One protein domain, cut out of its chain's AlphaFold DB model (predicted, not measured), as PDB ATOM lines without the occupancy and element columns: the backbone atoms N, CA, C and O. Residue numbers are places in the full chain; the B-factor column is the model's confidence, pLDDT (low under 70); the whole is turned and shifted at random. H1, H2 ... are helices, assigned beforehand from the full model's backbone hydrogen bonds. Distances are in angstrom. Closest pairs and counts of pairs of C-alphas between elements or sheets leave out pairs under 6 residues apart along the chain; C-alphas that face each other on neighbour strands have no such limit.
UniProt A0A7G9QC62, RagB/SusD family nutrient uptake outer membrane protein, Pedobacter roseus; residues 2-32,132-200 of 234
ATOM      1  N   ALA A   2      21.385 -45.804  43.050       97.56
ATOM      2  CA  ALA A   2      19.954 -45.564  43.316       97.56
ATOM      3  C   ALA A   2      19.580 -45.488  44.815       97.56
ATOM      4  O   ALA A   2      18.977 -44.511  45.248       97.56
ATOM      5  N   ARG A   3      20.023 -46.464  45.626       97.75
ATOM      6  CA  ARG A   3      19.820 -46.476  47.087       97.75
ATOM      7  C   ARG A   3      20.368 -45.229  47.782       97.75
ATOM      8  O   ARG A   3      19.688 -44.675  48.633       97.75
ATOM      9  N   VAL A   4      21.575 -44.785  47.432       97.75
ATOM     10  CA  VAL A   4      22.208 -43.605  48.050       97.75
ATOM     11  C   VAL A   4      21.391 -42.355  47.743       97.75
ATOM     12  O   VAL A   4      21.009 -41.643  48.663       97.75
ATOM     13  N   TYR A   5      21.017 -42.146  46.478       98.69
ATOM     14  CA  TYR A   5      20.154 -41.026  46.099       98.69
ATOM     15  C   TYR A   5      18.783 -41.084  46.763       98.69
ATOM     16  O   TYR A   5      18.269 -40.046  47.179       98.69
ATOM     17  N   LEU A   6      18.208 -42.284  46.917       98.69
ATOM     18  CA  LEU A   6      16.986 -42.445  47.692       98.69
ATOM     19  C   LEU A   6      17.224 -41.992  49.134       98.69
ATOM     20  O   LEU A   6      16.420 -41.214  49.636       98.69
ATOM     21  N   GLN A   7      18.327 -42.418  49.765       97.81
ATOM     22  CA  GLN A   7      18.670 -42.049  51.141       97.81
ATOM     23  C   GLN A   7      18.855 -40.532  51.335       97.81
ATOM     24  O   GLN A   7      18.429 -39.983  52.346       97.81
ATOM     25  N   GLU A   8      19.388 -39.839  50.328       97.69
ATOM     26  CA  GLU A   8      19.545 -38.378  50.301       97.69
ATOM     27  C   GLU A   8      18.261 -37.606  49.932       97.69
ATOM     28  O   GLU A   8      18.269 -36.376  49.903       97.69
ATOM     29  N   GLY A   9      17.161 -38.291  49.594       97.69
ATOM     30  CA  GLY A   9      15.923 -37.652  49.126       97.69
ATOM     31  C   GLY A   9      15.987 -37.116  47.688       97.69
ATOM     32  O   GLY A   9      15.083 -36.408  47.246       97.69
ATOM     33  N   LYS A  10      17.022 -37.472  46.919       98.69
ATOM     34  CA  LYS A  10      17.190 -37.097  45.506       98.69
ATOM     35  C   LYS A  10      16.356 -38.020  44.608       98.69
ATOM     36  O   LYS A  10      16.890 -38.813  43.833       98.69
ATOM     37  N   TYR A  11      15.030 -37.927  44.723       98.75
ATOM     38  CA  TYR A  11      14.087 -38.895  44.144       98.75
ATOM     39  C   TYR A  11      14.189 -39.053  42.623       98.75
ATOM     40  O   TYR A  11      14.076 -40.172  42.132       98.75
ATOM     41  N   ALA A  12      14.427 -37.973  41.870       98.81
ATOM     42  CA  ALA A  12      14.542 -38.063  40.411       98.81
ATOM     43  C   ALA A  12      15.755 -38.914  40.002       98.81
ATOM     44  O   ALA A  12      15.611 -39.873  39.251       98.81
ATOM     45  N   LEU A  13      16.922 -38.648  40.600       98.81
ATOM     46  CA  LEU A  13      18.140 -39.425  40.353       98.81
ATOM     47  C   LEU A  13      18.000 -40.877  40.826       98.81
ATOM     48  O   LEU A  13      18.464 -41.798  40.158       98.81
ATOM     49  N   ALA A  14      17.354 -41.100  41.974       98.88
ATOM     50  CA  ALA A  14      17.104 -42.443  42.490       98.88
ATOM     51  C   ALA A  14      16.210 -43.262  41.547       98.88
ATOM     52  O   ALA A  14      16.546 -44.403  41.231       98.88
ATOM     53  N   ARG A  15      15.112 -42.663  41.065       98.75
ATOM     54  CA  ARG A  15      14.200 -43.247  40.073       98.75
ATOM     55  C   ARG A  15      14.927 -43.597  38.786       98.75
ATOM     56  O   ARG A  15      14.767 -44.712  38.309       98.75
ATOM     57  N   ASP A  16      15.696 -42.661  38.234       98.75
ATOM     58  CA  ASP A  16      16.331 -42.835  36.926       98.75
ATOM     59  C   ASP A  16      17.376 -43.956  36.979       98.75
ATOM     60  O   ASP A  16      17.370 -44.838  36.124       98.75
ATOM     61  N   MET A  17      18.178 -44.015  38.050       98.56
ATOM     62  CA  MET A  17      19.120 -45.118  38.276       98.56
ATOM     63  C   MET A  17      18.416 -46.461  38.507       98.56
ATOM     64  O   MET A  17      18.878 -47.487  38.015       98.56
ATOM     65  N   ALA A  18      17.322 -46.485  39.273       98.75
ATOM     66  CA  ALA A  18      16.559 -47.712  39.491       98.75
ATOM     67  C   ALA A  18      15.916 -48.205  38.187       98.75
ATOM     68  O   ALA A  18      15.950 -49.399  37.897       98.75
ATOM     69  N   ASN A  19      15.377 -47.289  37.380       98.75
ATOM     70  CA  ASN A  19      14.802 -47.601  36.080       98.75
ATOM     71  C   ASN A  19      15.849 -48.156  35.112       98.75
ATOM     72  O   ASN A  19      15.597 -49.176  34.485       98.75
ATOM     73  N   ASP A  20      17.021 -47.526  35.031       98.56
ATOM     74  CA  ASP A  20      18.125 -48.003  34.197       98.56
ATOM     75  C   ASP A  20      18.534 -49.437  34.558       98.56
ATOM     76  O   ASP A  20      18.616 -50.292  33.682       98.56
ATOM     77  N   ILE A  21      18.669 -49.751  35.853       98.19
ATOM     78  CA  ILE A  21      18.973 -51.121  36.292       98.19
ATOM     79  C   ILE A  21      17.860 -52.094  35.882       98.19
ATOM     80  O   ILE A  21      18.153 -53.174  35.376       98.19
ATOM     81  N   ILE A  22      16.590 -51.734  36.080       98.50
ATOM     82  CA  ILE A  22      15.457 -52.606  35.729       98.50
ATOM     83  C   ILE A  22      15.381 -52.855  34.215       98.50
ATOM     84  O   ILE A  22      14.981 -53.940  33.803       98.50
ATOM     85  N   THR A  23      15.718 -51.862  33.392       98.19
ATOM     86  CA  THR A  23      15.524 -51.922  31.936       98.19
ATOM     87  C   THR A  23      16.749 -52.432  31.182       98.19
ATOM     88  O   THR A  23      16.593 -53.177  30.219       98.19
ATOM     89  N   ASN A  24      17.952 -52.036  31.598       98.06
ATOM     90  CA  ASN A  24      19.172 -52.185  30.800       98.06
ATOM     91  C   ASN A  24      20.211 -53.132  31.419       98.06
ATOM     92  O   ASN A  24      21.229 -53.410  30.786       98.06
ATOM     93  N   SER A  25      19.996 -53.626  32.642       97.62
ATOM     94  CA  SER A  25      20.903 -54.595  33.270       97.62
ATOM     95  C   SER A  25      20.495 -56.046  32.960       97.62
ATOM     96  O   SER A  25      19.346 -56.296  32.595       97.62
ATOM     97  N   PRO A  26      21.392 -57.038  33.129       97.62
ATOM     98  CA  PRO A  26      21.036 -58.451  32.960       97.62
ATOM     99  C   PRO A  26      20.180 -59.011  34.115       97.62
ATOM    100  O   PRO A  26      19.717 -60.155  34.049       97.62
ATOM    101  N   TYR A  27      19.983 -58.236  35.186       98.19
ATOM    102  CA  TYR A  27      19.260 -58.663  36.380       98.19
ATOM    103  C   TYR A  27      17.756 -58.479  36.202       98.19
ATOM    104  O   TYR A  27      17.288 -57.452  35.714       98.19
ATOM    105  N   HIS A  28      16.981 -59.460  36.641       97.56
ATOM    106  CA  HIS A  28      15.537 -59.486  36.460       97.56
ATOM    107  C   HIS A  28      14.841 -60.109  37.663       97.56
ATOM    108  O   HIS A  28      15.388 -60.959  38.362       97.56
ATOM    109  N   LEU A  29      13.625 -59.628  37.917       98.12
ATOM    110  CA  LEU A  29      12.805 -60.060  39.039       98.12
ATOM    111  C   LEU A  29      12.423 -61.535  38.875       98.12
ATOM    112  O   LEU A  29      11.940 -61.933  37.814       98.12
ATOM    113  N   ILE A  30      12.571 -62.330  39.933       98.19
ATOM    114  CA  ILE A  30      12.038 -63.690  39.979       98.19
ATOM    115  C   ILE A  30      10.590 -63.582  40.448       98.19
ATOM    116  O   ILE A  30      10.319 -63.218  41.588       98.19
ATOM    117  N   THR A  31       9.633 -63.863  39.563       96.62
ATOM    118  CA  THR A  31       8.200 -63.622  39.823       96.62
ATOM    119  C   THR A  31       7.471 -64.807  40.450       96.62
ATOM    120  O   THR A  31       6.352 -64.648  40.930       96.62
ATOM    121  N   ASN A  32       8.085 -65.989  40.461       95.44
ATOM    122  CA  ASN A  32       7.461 -67.250  40.870       95.44
ATOM    123  C   ASN A  32       8.051 -67.857  42.157       95.44
ATOM    124  O   ASN A  32       7.642 -68.950  42.542       95.44
ATOM    125  N   ARG A 132      19.695 -56.126  45.357       97.31
ATOM    126  CA  ARG A 132      18.827 -56.951  44.511       97.31
ATOM    127  C   ARG A 132      17.937 -56.104  43.609       97.31
ATOM    128  O   ARG A 132      17.598 -54.973  43.964       97.31
ATOM    129  N   VAL A 133      17.520 -56.651  42.469       98.19
ATOM    130  CA  VAL A 133      16.630 -55.953  41.526       98.19
ATOM    131  C   VAL A 133      15.272 -55.625  42.152       98.19
ATOM    132  O   VAL A 133      14.752 -54.542  41.910       98.19
ATOM    133  N   THR A 134      14.751 -56.476  43.047       98.50
ATOM    134  CA  THR A 134      13.531 -56.199  43.830       98.50
ATOM    135  C   THR A 134      13.590 -54.844  44.546       98.50
ATOM    136  O   THR A 134      12.614 -54.093  44.545       98.50
ATOM    137  N   GLU A 135      14.744 -54.473  45.112       98.56
ATOM    138  CA  GLU A 135      14.910 -53.165  45.752       98.56
ATOM    139  C   GLU A 135      14.710 -52.021  44.748       98.56
ATOM    140  O   GLU A 135      14.153 -50.985  45.105       98.56
ATOM    141  N   GLN A 136      15.123 -52.205  43.489       98.81
ATOM    142  CA  GLN A 136      15.000 -51.180  42.451       98.81
ATOM    143  C   GLN A 136      13.536 -50.935  42.073       98.81
ATOM    144  O   GLN A 136      13.159 -49.778  41.895       98.81
ATOM    145  N   TYR A 137      12.695 -51.975  42.035       98.81
ATOM    146  CA  TYR A 137      11.245 -51.818  41.837       98.81
ATOM    147  C   TYR A 137      10.637 -50.954  42.949       98.81
ATOM    148  O   TYR A 137       9.903 -50.008  42.675       98.81
ATOM    149  N   LEU A 138      11.014 -51.209  44.205       98.88
ATOM    150  CA  LEU A 138      10.546 -50.432  45.357       98.88
ATOM    151  C   LEU A 138      11.063 -48.983  45.338       98.88
ATOM    152  O   LEU A 138      10.305 -48.060  45.636       98.88
ATOM    153  N   ILE A 139      12.333 -48.765  44.965       98.88
ATOM    154  CA  ILE A 139      12.911 -47.420  44.804       98.88
ATOM    155  C   ILE A 139      12.154 -46.654  43.712       98.88
ATOM    156  O   ILE A 139      11.733 -45.518  43.946       98.88
ATOM    157  N   ARG A 140      11.963 -47.261  42.532       98.88
ATOM    158  CA  ARG A 140      11.275 -46.629  41.399       98.88
ATOM    159  C   ARG A 140       9.822 -46.316  41.744       98.88
ATOM    160  O   ARG A 140       9.404 -45.183  41.509       98.88
ATOM    161  N   ALA A 141       9.102 -47.246  42.373       98.88
ATOM    162  CA  ALA A 141       7.729 -47.040  42.833       98.88
ATOM    163  C   ALA A 141       7.612 -45.855  43.802       98.88
ATOM    164  O   ALA A 141       6.789 -44.965  43.584       98.88
ATOM    165  N   GLU A 142       8.456 -45.807  44.843       98.81
ATOM    166  CA  GLU A 142       8.446 -44.714  45.825       98.81
ATOM    167  C   GLU A 142       8.734 -43.367  45.156       98.81
ATOM    168  O   GLU A 142       8.019 -42.388  45.380       98.81
ATOM    169  N   CYS A 143       9.766 -43.307  44.314       98.88
ATOM    170  CA  CYS A 143      10.176 -42.060  43.683       98.88
ATOM    171  C   CYS A 143       9.148 -41.567  42.660       98.88
ATOM    172  O   CYS A 143       8.809 -40.385  42.671       98.88
ATOM    173  N   ASN A 144       8.611 -42.457  41.817       98.88
ATOM    174  CA  ASN A 144       7.544 -42.114  40.878       98.88
ATOM    175  C   ASN A 144       6.304 -41.591  41.614       98.88
ATOM    176  O   ASN A 144       5.759 -40.563  41.221       98.88
ATOM    177  N   PHE A 145       5.904 -42.232  42.718       98.88
ATOM    178  CA  PHE A 145       4.762 -41.783  43.514       98.88
ATOM    179  C   PHE A 145       4.979 -40.377  44.088       98.88
ATOM    180  O   PHE A 145       4.115 -39.515  43.960       98.88
ATOM    181  N   ARG A 146       6.148 -40.119  44.687       98.62
ATOM    182  CA  ARG A 146       6.466 -38.817  45.300       98.62
ATOM    183  C   ARG A 146       6.571 -37.679  44.293       98.62
ATOM    184  O   ARG A 146       6.235 -36.549  44.627       98.62
ATOM    185  N   LEU A 147       7.069 -37.969  43.094       98.69
ATOM    186  CA  LEU A 147       7.256 -36.978  42.035       98.69
ATOM    187  C   LEU A 147       6.009 -36.790  41.163       98.69
ATOM    188  O   LEU A 147       6.005 -35.901  40.318       98.69
ATOM    189  N   GLY A 148       4.980 -37.631  41.320       98.50
ATOM    190  CA  GLY A 148       3.835 -37.654  40.408       98.50
ATOM    191  C   GLY A 148       4.219 -38.087  38.987       98.50
ATOM    192  O   GLY A 148       3.616 -37.627  38.022       98.50
ATOM    193  N   THR A 149       5.242 -38.938  38.840       98.50
ATOM    194  CA  THR A 149       5.753 -39.405  37.539       98.50
ATOM    195  C   THR A 149       5.506 -40.895  37.321       98.50
ATOM    196  O   THR A 149       5.060 -41.617  38.209       98.50
ATOM    197  N   SER A 150       5.779 -41.385  36.112       98.19
ATOM    198  CA  SER A 150       5.721 -42.814  35.769       98.19
ATOM    199  C   SER A 150       6.822 -43.172  34.770       98.19
ATOM    200  O   SER A 150       6.548 -43.677  33.689       98.19
ATOM    201  N   ILE A 151       8.079 -42.850  35.099       98.38
ATOM    202  CA  ILE A 151       9.212 -43.267  34.257       98.38
ATOM    203  C   ILE A 151       9.421 -44.769  34.437       98.38
ATOM    204  O   ILE A 151       9.549 -45.237  35.571       98.38
ATOM    205  N   GLY A 152       9.447 -45.500  33.323       98.06
ATOM    206  CA  GLY A 152       9.396 -46.956  33.321       98.06
ATOM    207  C   GLY A 152       7.977 -47.442  33.583       98.06
ATOM    208  O   GLY A 152       7.094 -47.261  32.749       98.06
ATOM    209  N   ALA A 153       7.758 -48.053  34.744       98.25
ATOM    210  CA  ALA A 153       6.443 -48.515  35.168       98.25
ATOM    211  C   ALA A 153       5.753 -47.494  36.089       98.25
ATOM    212  O   ALA A 153       6.394 -46.665  36.743       98.25
ATOM    213  N   THR A 154       4.422 -47.565  36.167       98.75
ATOM    214  CA  THR A 154       3.659 -46.790  37.154       98.75
ATOM    215  C   THR A 154       3.929 -47.325  38.568       98.75
ATOM    216  O   THR A 154       4.204 -48.521  38.719       98.75
ATOM    217  N   PRO A 155       3.771 -46.509  39.633       98.81
ATOM    218  CA  PRO A 155       3.856 -47.009  41.008       98.81
ATOM    219  C   PRO A 155       2.930 -48.201  41.275       98.81
ATOM    220  O   PRO A 155       3.285 -49.107  42.020       98.81
ATOM    221  N   ALA A 156       1.748 -48.217  40.646       98.75
ATOM    222  CA  ALA A 156       0.789 -49.307  40.791       98.75
ATOM    223  C   ALA A 156       1.306 -50.596  40.150       98.75
ATOM    224  O   ALA A 156       1.182 -51.655  40.752       98.75
ATOM    225  N   SER A 157       1.911 -50.508  38.964       98.69
ATOM    226  CA  SER A 157       2.506 -51.666  38.300       98.69
ATOM    227  C   SER A 157       3.650 -52.247  39.128       98.69
ATOM    228  O   SER A 157       3.632 -53.441  39.398       98.69
ATOM    229  N   ASP A 158       4.595 -51.417  39.585       98.75
ATOM    230  CA  ASP A 158       5.742 -51.894  40.372       98.75
ATOM    231  C   ASP A 158       5.299 -52.581  41.674       98.75
ATOM    232  O   ASP A 158       5.744 -53.689  41.977       98.75
ATOM    233  N   ILE A 159       4.380 -51.968  42.428       98.81
ATOM    234  CA  ILE A 159       3.878 -52.545  43.682       98.81
ATOM    235  C   ILE A 159       3.063 -53.811  43.434       98.81
ATOM    236  O   ILE A 159       3.260 -54.810  44.122       98.81
ATOM    237  N   ASN A 160       2.170 -53.807  42.447       98.75
ATOM    238  CA  ASN A 160       1.306 -54.956  42.201       98.75
ATOM    239  C   ASN A 160       2.067 -56.153  41.625       98.75
ATOM    240  O   ASN A 160       1.685 -57.289  41.900       98.75
ATOM    241  N   THR A 161       3.182 -55.937  40.920       98.56
ATOM    242  CA  THR A 161       4.098 -57.023  40.540       98.56
ATOM    243  C   THR A 161       4.665 -57.732  41.777       98.56
ATOM    244  O   THR A 161       4.632 -58.962  41.840       98.56
ATOM    245  N   LEU A 162       5.127 -56.986  42.787       98.62
ATOM    246  CA  LEU A 162       5.674 -57.572  44.021       98.62
ATOM    247  C   LEU A 162       4.587 -58.222  44.886       98.62
ATOM    248  O   LEU A 162       4.783 -59.333  45.381       98.62
ATOM    249  N   ARG A 163       3.407 -57.597  44.975       98.56
ATOM    250  CA  ARG A 163       2.241 -58.171  45.663       98.56
ATOM    251  C   ARG A 163       1.786 -59.478  45.027       98.56
ATOM    252  O   ARG A 163       1.576 -60.450  45.742       98.56
ATOM    253  N   THR A 164       1.715 -59.532  43.696       98.50
ATOM    254  CA  THR A 164       1.359 -60.759  42.965       98.50
ATOM    255  C   THR A 164       2.348 -61.883  43.266       98.50
ATOM    256  O   THR A 164       1.930 -63.003  43.554       98.50
ATOM    257  N   ARG A 165       3.659 -61.592  43.277       98.44
ATOM    258  CA  ARG A 165       4.684 -62.569  43.683       98.44
ATOM    259  C   ARG A 165       4.471 -63.058  45.121       98.44
ATOM    260  O   ARG A 165       4.640 -64.243  45.392       98.44
ATOM    261  N   ALA A 166       4.051 -62.169  46.018       98.44
ATOM    262  CA  ALA A 166       3.692 -62.499  47.395       98.44
ATOM    263  C   ALA A 166       2.308 -63.171  47.544       98.44
ATOM    264  O   ALA A 166       1.864 -63.397  48.664       98.44
ATOM    265  N   GLY A 167       1.618 -63.514  46.449       98.19
ATOM    266  CA  GLY A 167       0.300 -64.164  46.490       98.19
ATOM    267  C   GLY A 167      -0.860 -63.228  46.843       98.19
ATOM    268  O   GLY A 167      -1.959 -63.699  47.123       98.19
ATOM    269  N   LEU A 168      -0.633 -61.915  46.821       98.50
ATOM    270  CA  LEU A 168      -1.622 -60.900  47.161       98.50
ATOM    271  C   LEU A 168      -2.266 -60.278  45.920       98.50
ATOM    272  O   LEU A 168      -1.671 -60.201  44.845       98.50
ATOM    273  N   GLY A 169      -3.487 -59.774  46.100       98.25
ATOM    274  CA  GLY A 169      -4.213 -59.035  45.070       98.25
ATOM    275  C   GLY A 169      -3.683 -57.617  44.841       98.25
ATOM    276  O   GLY A 169      -3.001 -57.023  45.687       98.25
ATOM    277  N   ASN A 170      -4.056 -57.058  43.689       98.44
ATOM    278  CA  ASN A 170      -3.703 -55.697  43.294       98.44
ATOM    279  C   ASN A 170      -4.331 -54.647  44.216       98.44
ATOM    280  O   ASN A 170      -5.458 -54.795  44.684       98.44
ATOM    281  N   VAL A 171      -3.619 -53.538  44.402       98.25
ATOM    282  CA  VAL A 171      -4.074 -52.367  45.157       98.25
ATOM    283  C   VAL A 171      -3.815 -51.082  44.378       98.25
ATOM    284  O   VAL A 171      -2.982 -51.031  43.466       98.25
ATOM    285  N   VAL A 172      -4.512 -50.016  44.771       98.31
ATOM    286  CA  VAL A 172      -4.134 -48.650  44.399       98.31
ATOM    287  C   VAL A 172      -3.063 -48.189  45.391       98.31
ATOM    288  O   VAL A 172      -3.337 -48.141  46.592       98.31
ATOM    289  N   PRO A 173      -1.837 -47.880  44.941       97.44
ATOM    290  CA  PRO A 173      -0.759 -47.539  45.854       97.44
ATOM    291  C   PRO A 173      -1.012 -46.183  46.516       97.44
ATOM    292  O   PRO A 173      -1.366 -45.200  45.869       97.44
ATOM    293  N   THR A 174      -0.741 -46.123  47.813       98.62
ATOM    294  CA  THR A 174      -0.458 -44.889  48.551       98.62
ATOM    295  C   THR A 174       1.004 -44.917  48.989       98.62
ATOM    296  O   THR A 174       1.630 -45.981  48.990       98.62
ATOM    297  N   LEU A 175       1.562 -43.784  49.430       98.31
ATOM    298  CA  LEU A 175       2.920 -43.784  49.984       98.31
ATOM    299  C   LEU A 175       3.050 -44.754  51.172       98.31
ATOM    300  O   LEU A 175       4.056 -45.444  51.287       98.31
ATOM    301  N   ALA A 176       2.024 -44.847  52.023       98.25
ATOM    302  CA  ALA A 176       2.014 -45.782  53.145       98.25
ATOM    303  C   ALA A 176       2.057 -47.246  52.675       98.25
ATOM    304  O   ALA A 176       2.834 -48.030  53.215       98.25
ATOM    305  N   ILE A 177       1.294 -47.596  51.633       98.62
ATOM    306  CA  ILE A 177       1.319 -48.938  51.031       98.62
ATOM    307  C   ILE A 177       2.697 -49.240  50.433       98.62
ATOM    308  O   ILE A 177       3.237 -50.306  50.694       98.62
ATOM    309  N   ILE A 178       3.296 -48.302  49.692       98.88
ATOM    310  CA  ILE A 178       4.631 -48.480  49.093       98.88
ATOM    311  C   ILE A 178       5.693 -48.724  50.174       98.88
ATOM    312  O   ILE A 178       6.510 -49.635  50.055       98.88
ATOM    313  N   LEU A 179       5.681 -47.922  51.243       98.56
ATOM    314  CA  LEU A 179       6.635 -48.062  52.343       98.56
ATOM    315  C   LEU A 179       6.418 -49.357  53.137       98.56
ATOM    316  O   LEU A 179       7.395 -49.960  53.574       98.56
ATOM    317  N   ASN A 180       5.168 -49.794  53.302       98.25
ATOM    318  CA  ASN A 180       4.841 -51.066  53.945       98.25
ATOM    319  C   ASN A 180       5.273 -52.267  53.092       98.25
ATOM    320  O   ASN A 180       5.859 -53.209  53.614       98.25
ATOM    321  N   GLU A 181       5.047 -52.212  51.778       98.69
ATOM    322  CA  GLU A 181       5.511 -53.239  50.842       98.69
ATOM    323  C   GLU A 181       7.039 -53.351  50.886       98.69
ATOM    324  O   GLU A 181       7.575 -54.450  50.976       98.69
ATOM    325  N   ARG A 182       7.746 -52.212  50.935       98.56
ATOM    326  CA  ARG A 182       9.205 -52.175  51.106       98.56
ATOM    327  C   ARG A 182       9.658 -52.804  52.422       98.56
ATOM    328  O   ARG A 182      10.644 -53.533  52.430       98.56
ATOM    329  N   GLU A 183       8.963 -52.520  53.521       97.38
ATOM    330  CA  GLU A 183       9.293 -53.060  54.843       97.38
ATOM    331  C   GLU A 183       9.111 -54.581  54.909       97.38
ATOM    332  O   GLU A 183       9.970 -55.263  55.461       97.38
ATOM    333  N   LYS A 184       8.034 -55.106  54.315       98.12
ATOM    334  CA  LYS A 184       7.750 -56.548  54.254       98.12
ATOM    335  C   LYS A 184       8.674 -57.286  53.292       98.12
ATOM    336  O   LYS A 184       9.076 -58.406  53.565       98.12
ATOM    337  N   GLU A 185       8.997 -56.672  52.160       98.38
ATOM    338  CA  GLU A 185       9.823 -57.292  51.130       98.38
ATOM    339  C   GLU A 185      11.309 -57.340  51.506       98.38
ATOM    340  O   GLU A 185      12.000 -58.300  51.170       98.38
ATOM    341  N   LEU A 186      11.807 -56.316  52.204       98.06
ATOM    342  CA  LEU A 186      13.224 -56.156  52.548       98.06
ATOM    343  C   LEU A 186      13.514 -56.396  54.038       98.06
ATOM    344  O   LEU A 186      14.527 -55.925  54.571       98.06
ATOM    345  N   ASP A 187      12.620 -57.099  54.736       96.38
ATOM    346  CA  ASP A 187      12.819 -57.477  56.131       96.38
ATOM    347  C   ASP A 187      14.123 -58.271  56.308       96.38
ATOM    348  O   ASP A 187      14.566 -58.990  55.415       96.38
ATOM    349  N   TYR A 188      14.786 -58.080  57.448       95.81
ATOM    350  CA  TYR A 188      16.072 -58.706  57.785       95.81
ATOM    351  C   TYR A 188      17.267 -58.402  56.867       95.81
ATOM    352  O   TYR A 188      18.351 -58.912  57.124       95.81
ATOM    353  N   GLU A 189      17.140 -57.506  55.885       96.81
ATOM    354  CA  GLU A 189      18.234 -57.119  54.973       96.81
ATOM    355  C   GLU A 189      18.908 -55.782  55.335       96.81
ATOM    356  O   GLU A 189      19.639 -55.199  54.538       96.81
ATOM    357  N   GLY A 190      18.675 -55.272  56.550       94.81
ATOM    358  CA  GLY A 190      19.385 -54.096  57.077       94.81
ATOM    359  C   GLY A 190      18.824 -52.732  56.656       94.81
ATOM    360  O   GLY A 190      19.476 -51.713  56.859       94.81
ATOM    361  N   PHE A 191      17.608 -52.668  56.103       96.38
ATOM    362  CA  PHE A 191      17.033 -51.410  55.596       96.38
ATOM    363  C   PHE A 191      16.206 -50.611  56.608       96.38
ATOM    364  O   PHE A 191      16.187 -49.381  56.552       96.38
ATOM    365  N   ARG A 192      15.521 -51.298  57.532       94.19
ATOM    366  CA  ARG A 192      14.438 -50.731  58.358       94.19
ATOM    367  C   ARG A 192      14.830 -49.431  59.061       94.19
ATOM    368  O   ARG A 192      14.128 -48.435  58.924       94.19
ATOM    369  N   LEU A 193      15.952 -49.427  59.783       95.50
ATOM    370  CA  LEU A 193      16.421 -48.249  60.517       95.50
ATOM    371  C   LEU A 193      16.590 -47.046  59.580       95.50
ATOM    372  O   LEU A 193      16.024 -45.985  59.822       95.50
ATOM    373  N   HIS A 194      17.317 -47.225  58.479       95.81
ATOM    374  CA  HIS A 194      17.597 -46.152  57.526       95.81
ATOM    375  C   HIS A 194      16.325 -45.625  56.853       95.81
ATOM    376  O   HIS A 194      16.141 -44.413  56.746       95.81
ATOM    377  N   ASP A 195      15.406 -46.516  56.475       97.06
ATOM    378  CA  ASP A 195      14.140 -46.114  55.865       97.06
ATOM    379  C   ASP A 195      13.255 -45.320  56.830       97.06
ATOM    380  O   ASP A 195      12.648 -44.325  56.425       97.06
ATOM    381  N   TYR A 196      13.201 -45.697  58.107       96.62
ATOM    382  CA  TYR A 196      12.460 -44.943  59.121       96.62
ATOM    383  C   TYR A 196      13.079 -43.564  59.361       96.62
ATOM    384  O   TYR A 196      12.353 -42.568  59.319       96.62
ATOM    385  N   LYS A 197      14.413 -43.477  59.488       96.12
ATOM    386  CA  LYS A 197      15.127 -42.196  59.632       96.12
ATOM    387  C   LYS A 197      14.839 -41.259  58.461       96.12
ATOM    388  O   LYS A 197      14.401 -40.129  58.665       96.12
ATOM    389  N   ARG A 198      15.001 -41.733  57.224       97.00
ATOM    390  CA  ARG A 198      14.748 -40.914  56.029       97.00
ATOM    391  C   ARG A 198      13.297 -40.463  55.911       97.00
ATOM    392  O   ARG A 198      13.027 -39.341  55.488       97.00
ATOM    393  N   THR A 199      12.354 -41.344  56.231       96.81
ATOM    394  CA  THR A 199      10.918 -41.041  56.124       96.81
ATOM    395  C   THR A 199      10.363 -40.327  57.355       96.81
ATOM    396  O   THR A 199       9.158 -40.099  57.420       96.81
ATOM    397  N   LYS A 200      11.235 -39.942  58.298       96.75
ATOM    398  CA  LYS A 200      10.901 -39.268  59.556       96.75
ATOM    399  C   LYS A 200       9.859 -40.019  60.395       96.75
ATOM    400  O   LYS A 200       9.017 -39.409  61.047       96.75
TER     401      LYS A 200
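AT A GLANCE: This is residues 2 to 32 and 132 to 200 of the 234 residues of the protein "RagB/SusD family nutrient uptake outer membrane protein" of Pedobacter roseus (UniProt A0A7G9QC62). Helix H3 runs through the middle of a rounded body, with H2, H4 and H5 packed round it. H1 folds back on H2, and H6 is farthest out. The printed part has 100 residues with six named helices, H1 to H6 in order. It is all helix and compact, radius of gyration of the C-alphas 12.4 A, spans 32 by 28 by 26 A.

IN THESE COORDINATES: Find C-alpha 2 at (19.954, -45.564, 43.316): H1 is residues 2 to 7, then H2, 11 to 24, 19.5 A; H3, 133 to 147, 21.2 A; H4, 155 to 165; H5, 175 to 185; H6, 192 to 198, with C-alpha 198 at (14.748, -40.914, 56.029).

HOW THE PARTS SIT: H1 and H2 form a hairpin; closest C-alphas, Ala 2 and Ala 14, 4.3 A. H2 touches the hub H3 at Arg 15 and Arg 140, C-alphas 4.7 A, a steep tilt of 40 degrees. H3, H4 and H5 are a bundle, helices side by side. H6 only just touches H1, 3 C-alpha pairs within 8 A. In H1 to H6 every O i to N i+4 pair is within hydrogen-bond range.

THE WHOLE: Residues 33 to 131 are cut out, C-alphas 32 and 132 being 15.8 A apart. No printed residue is under 70 in pLDDT.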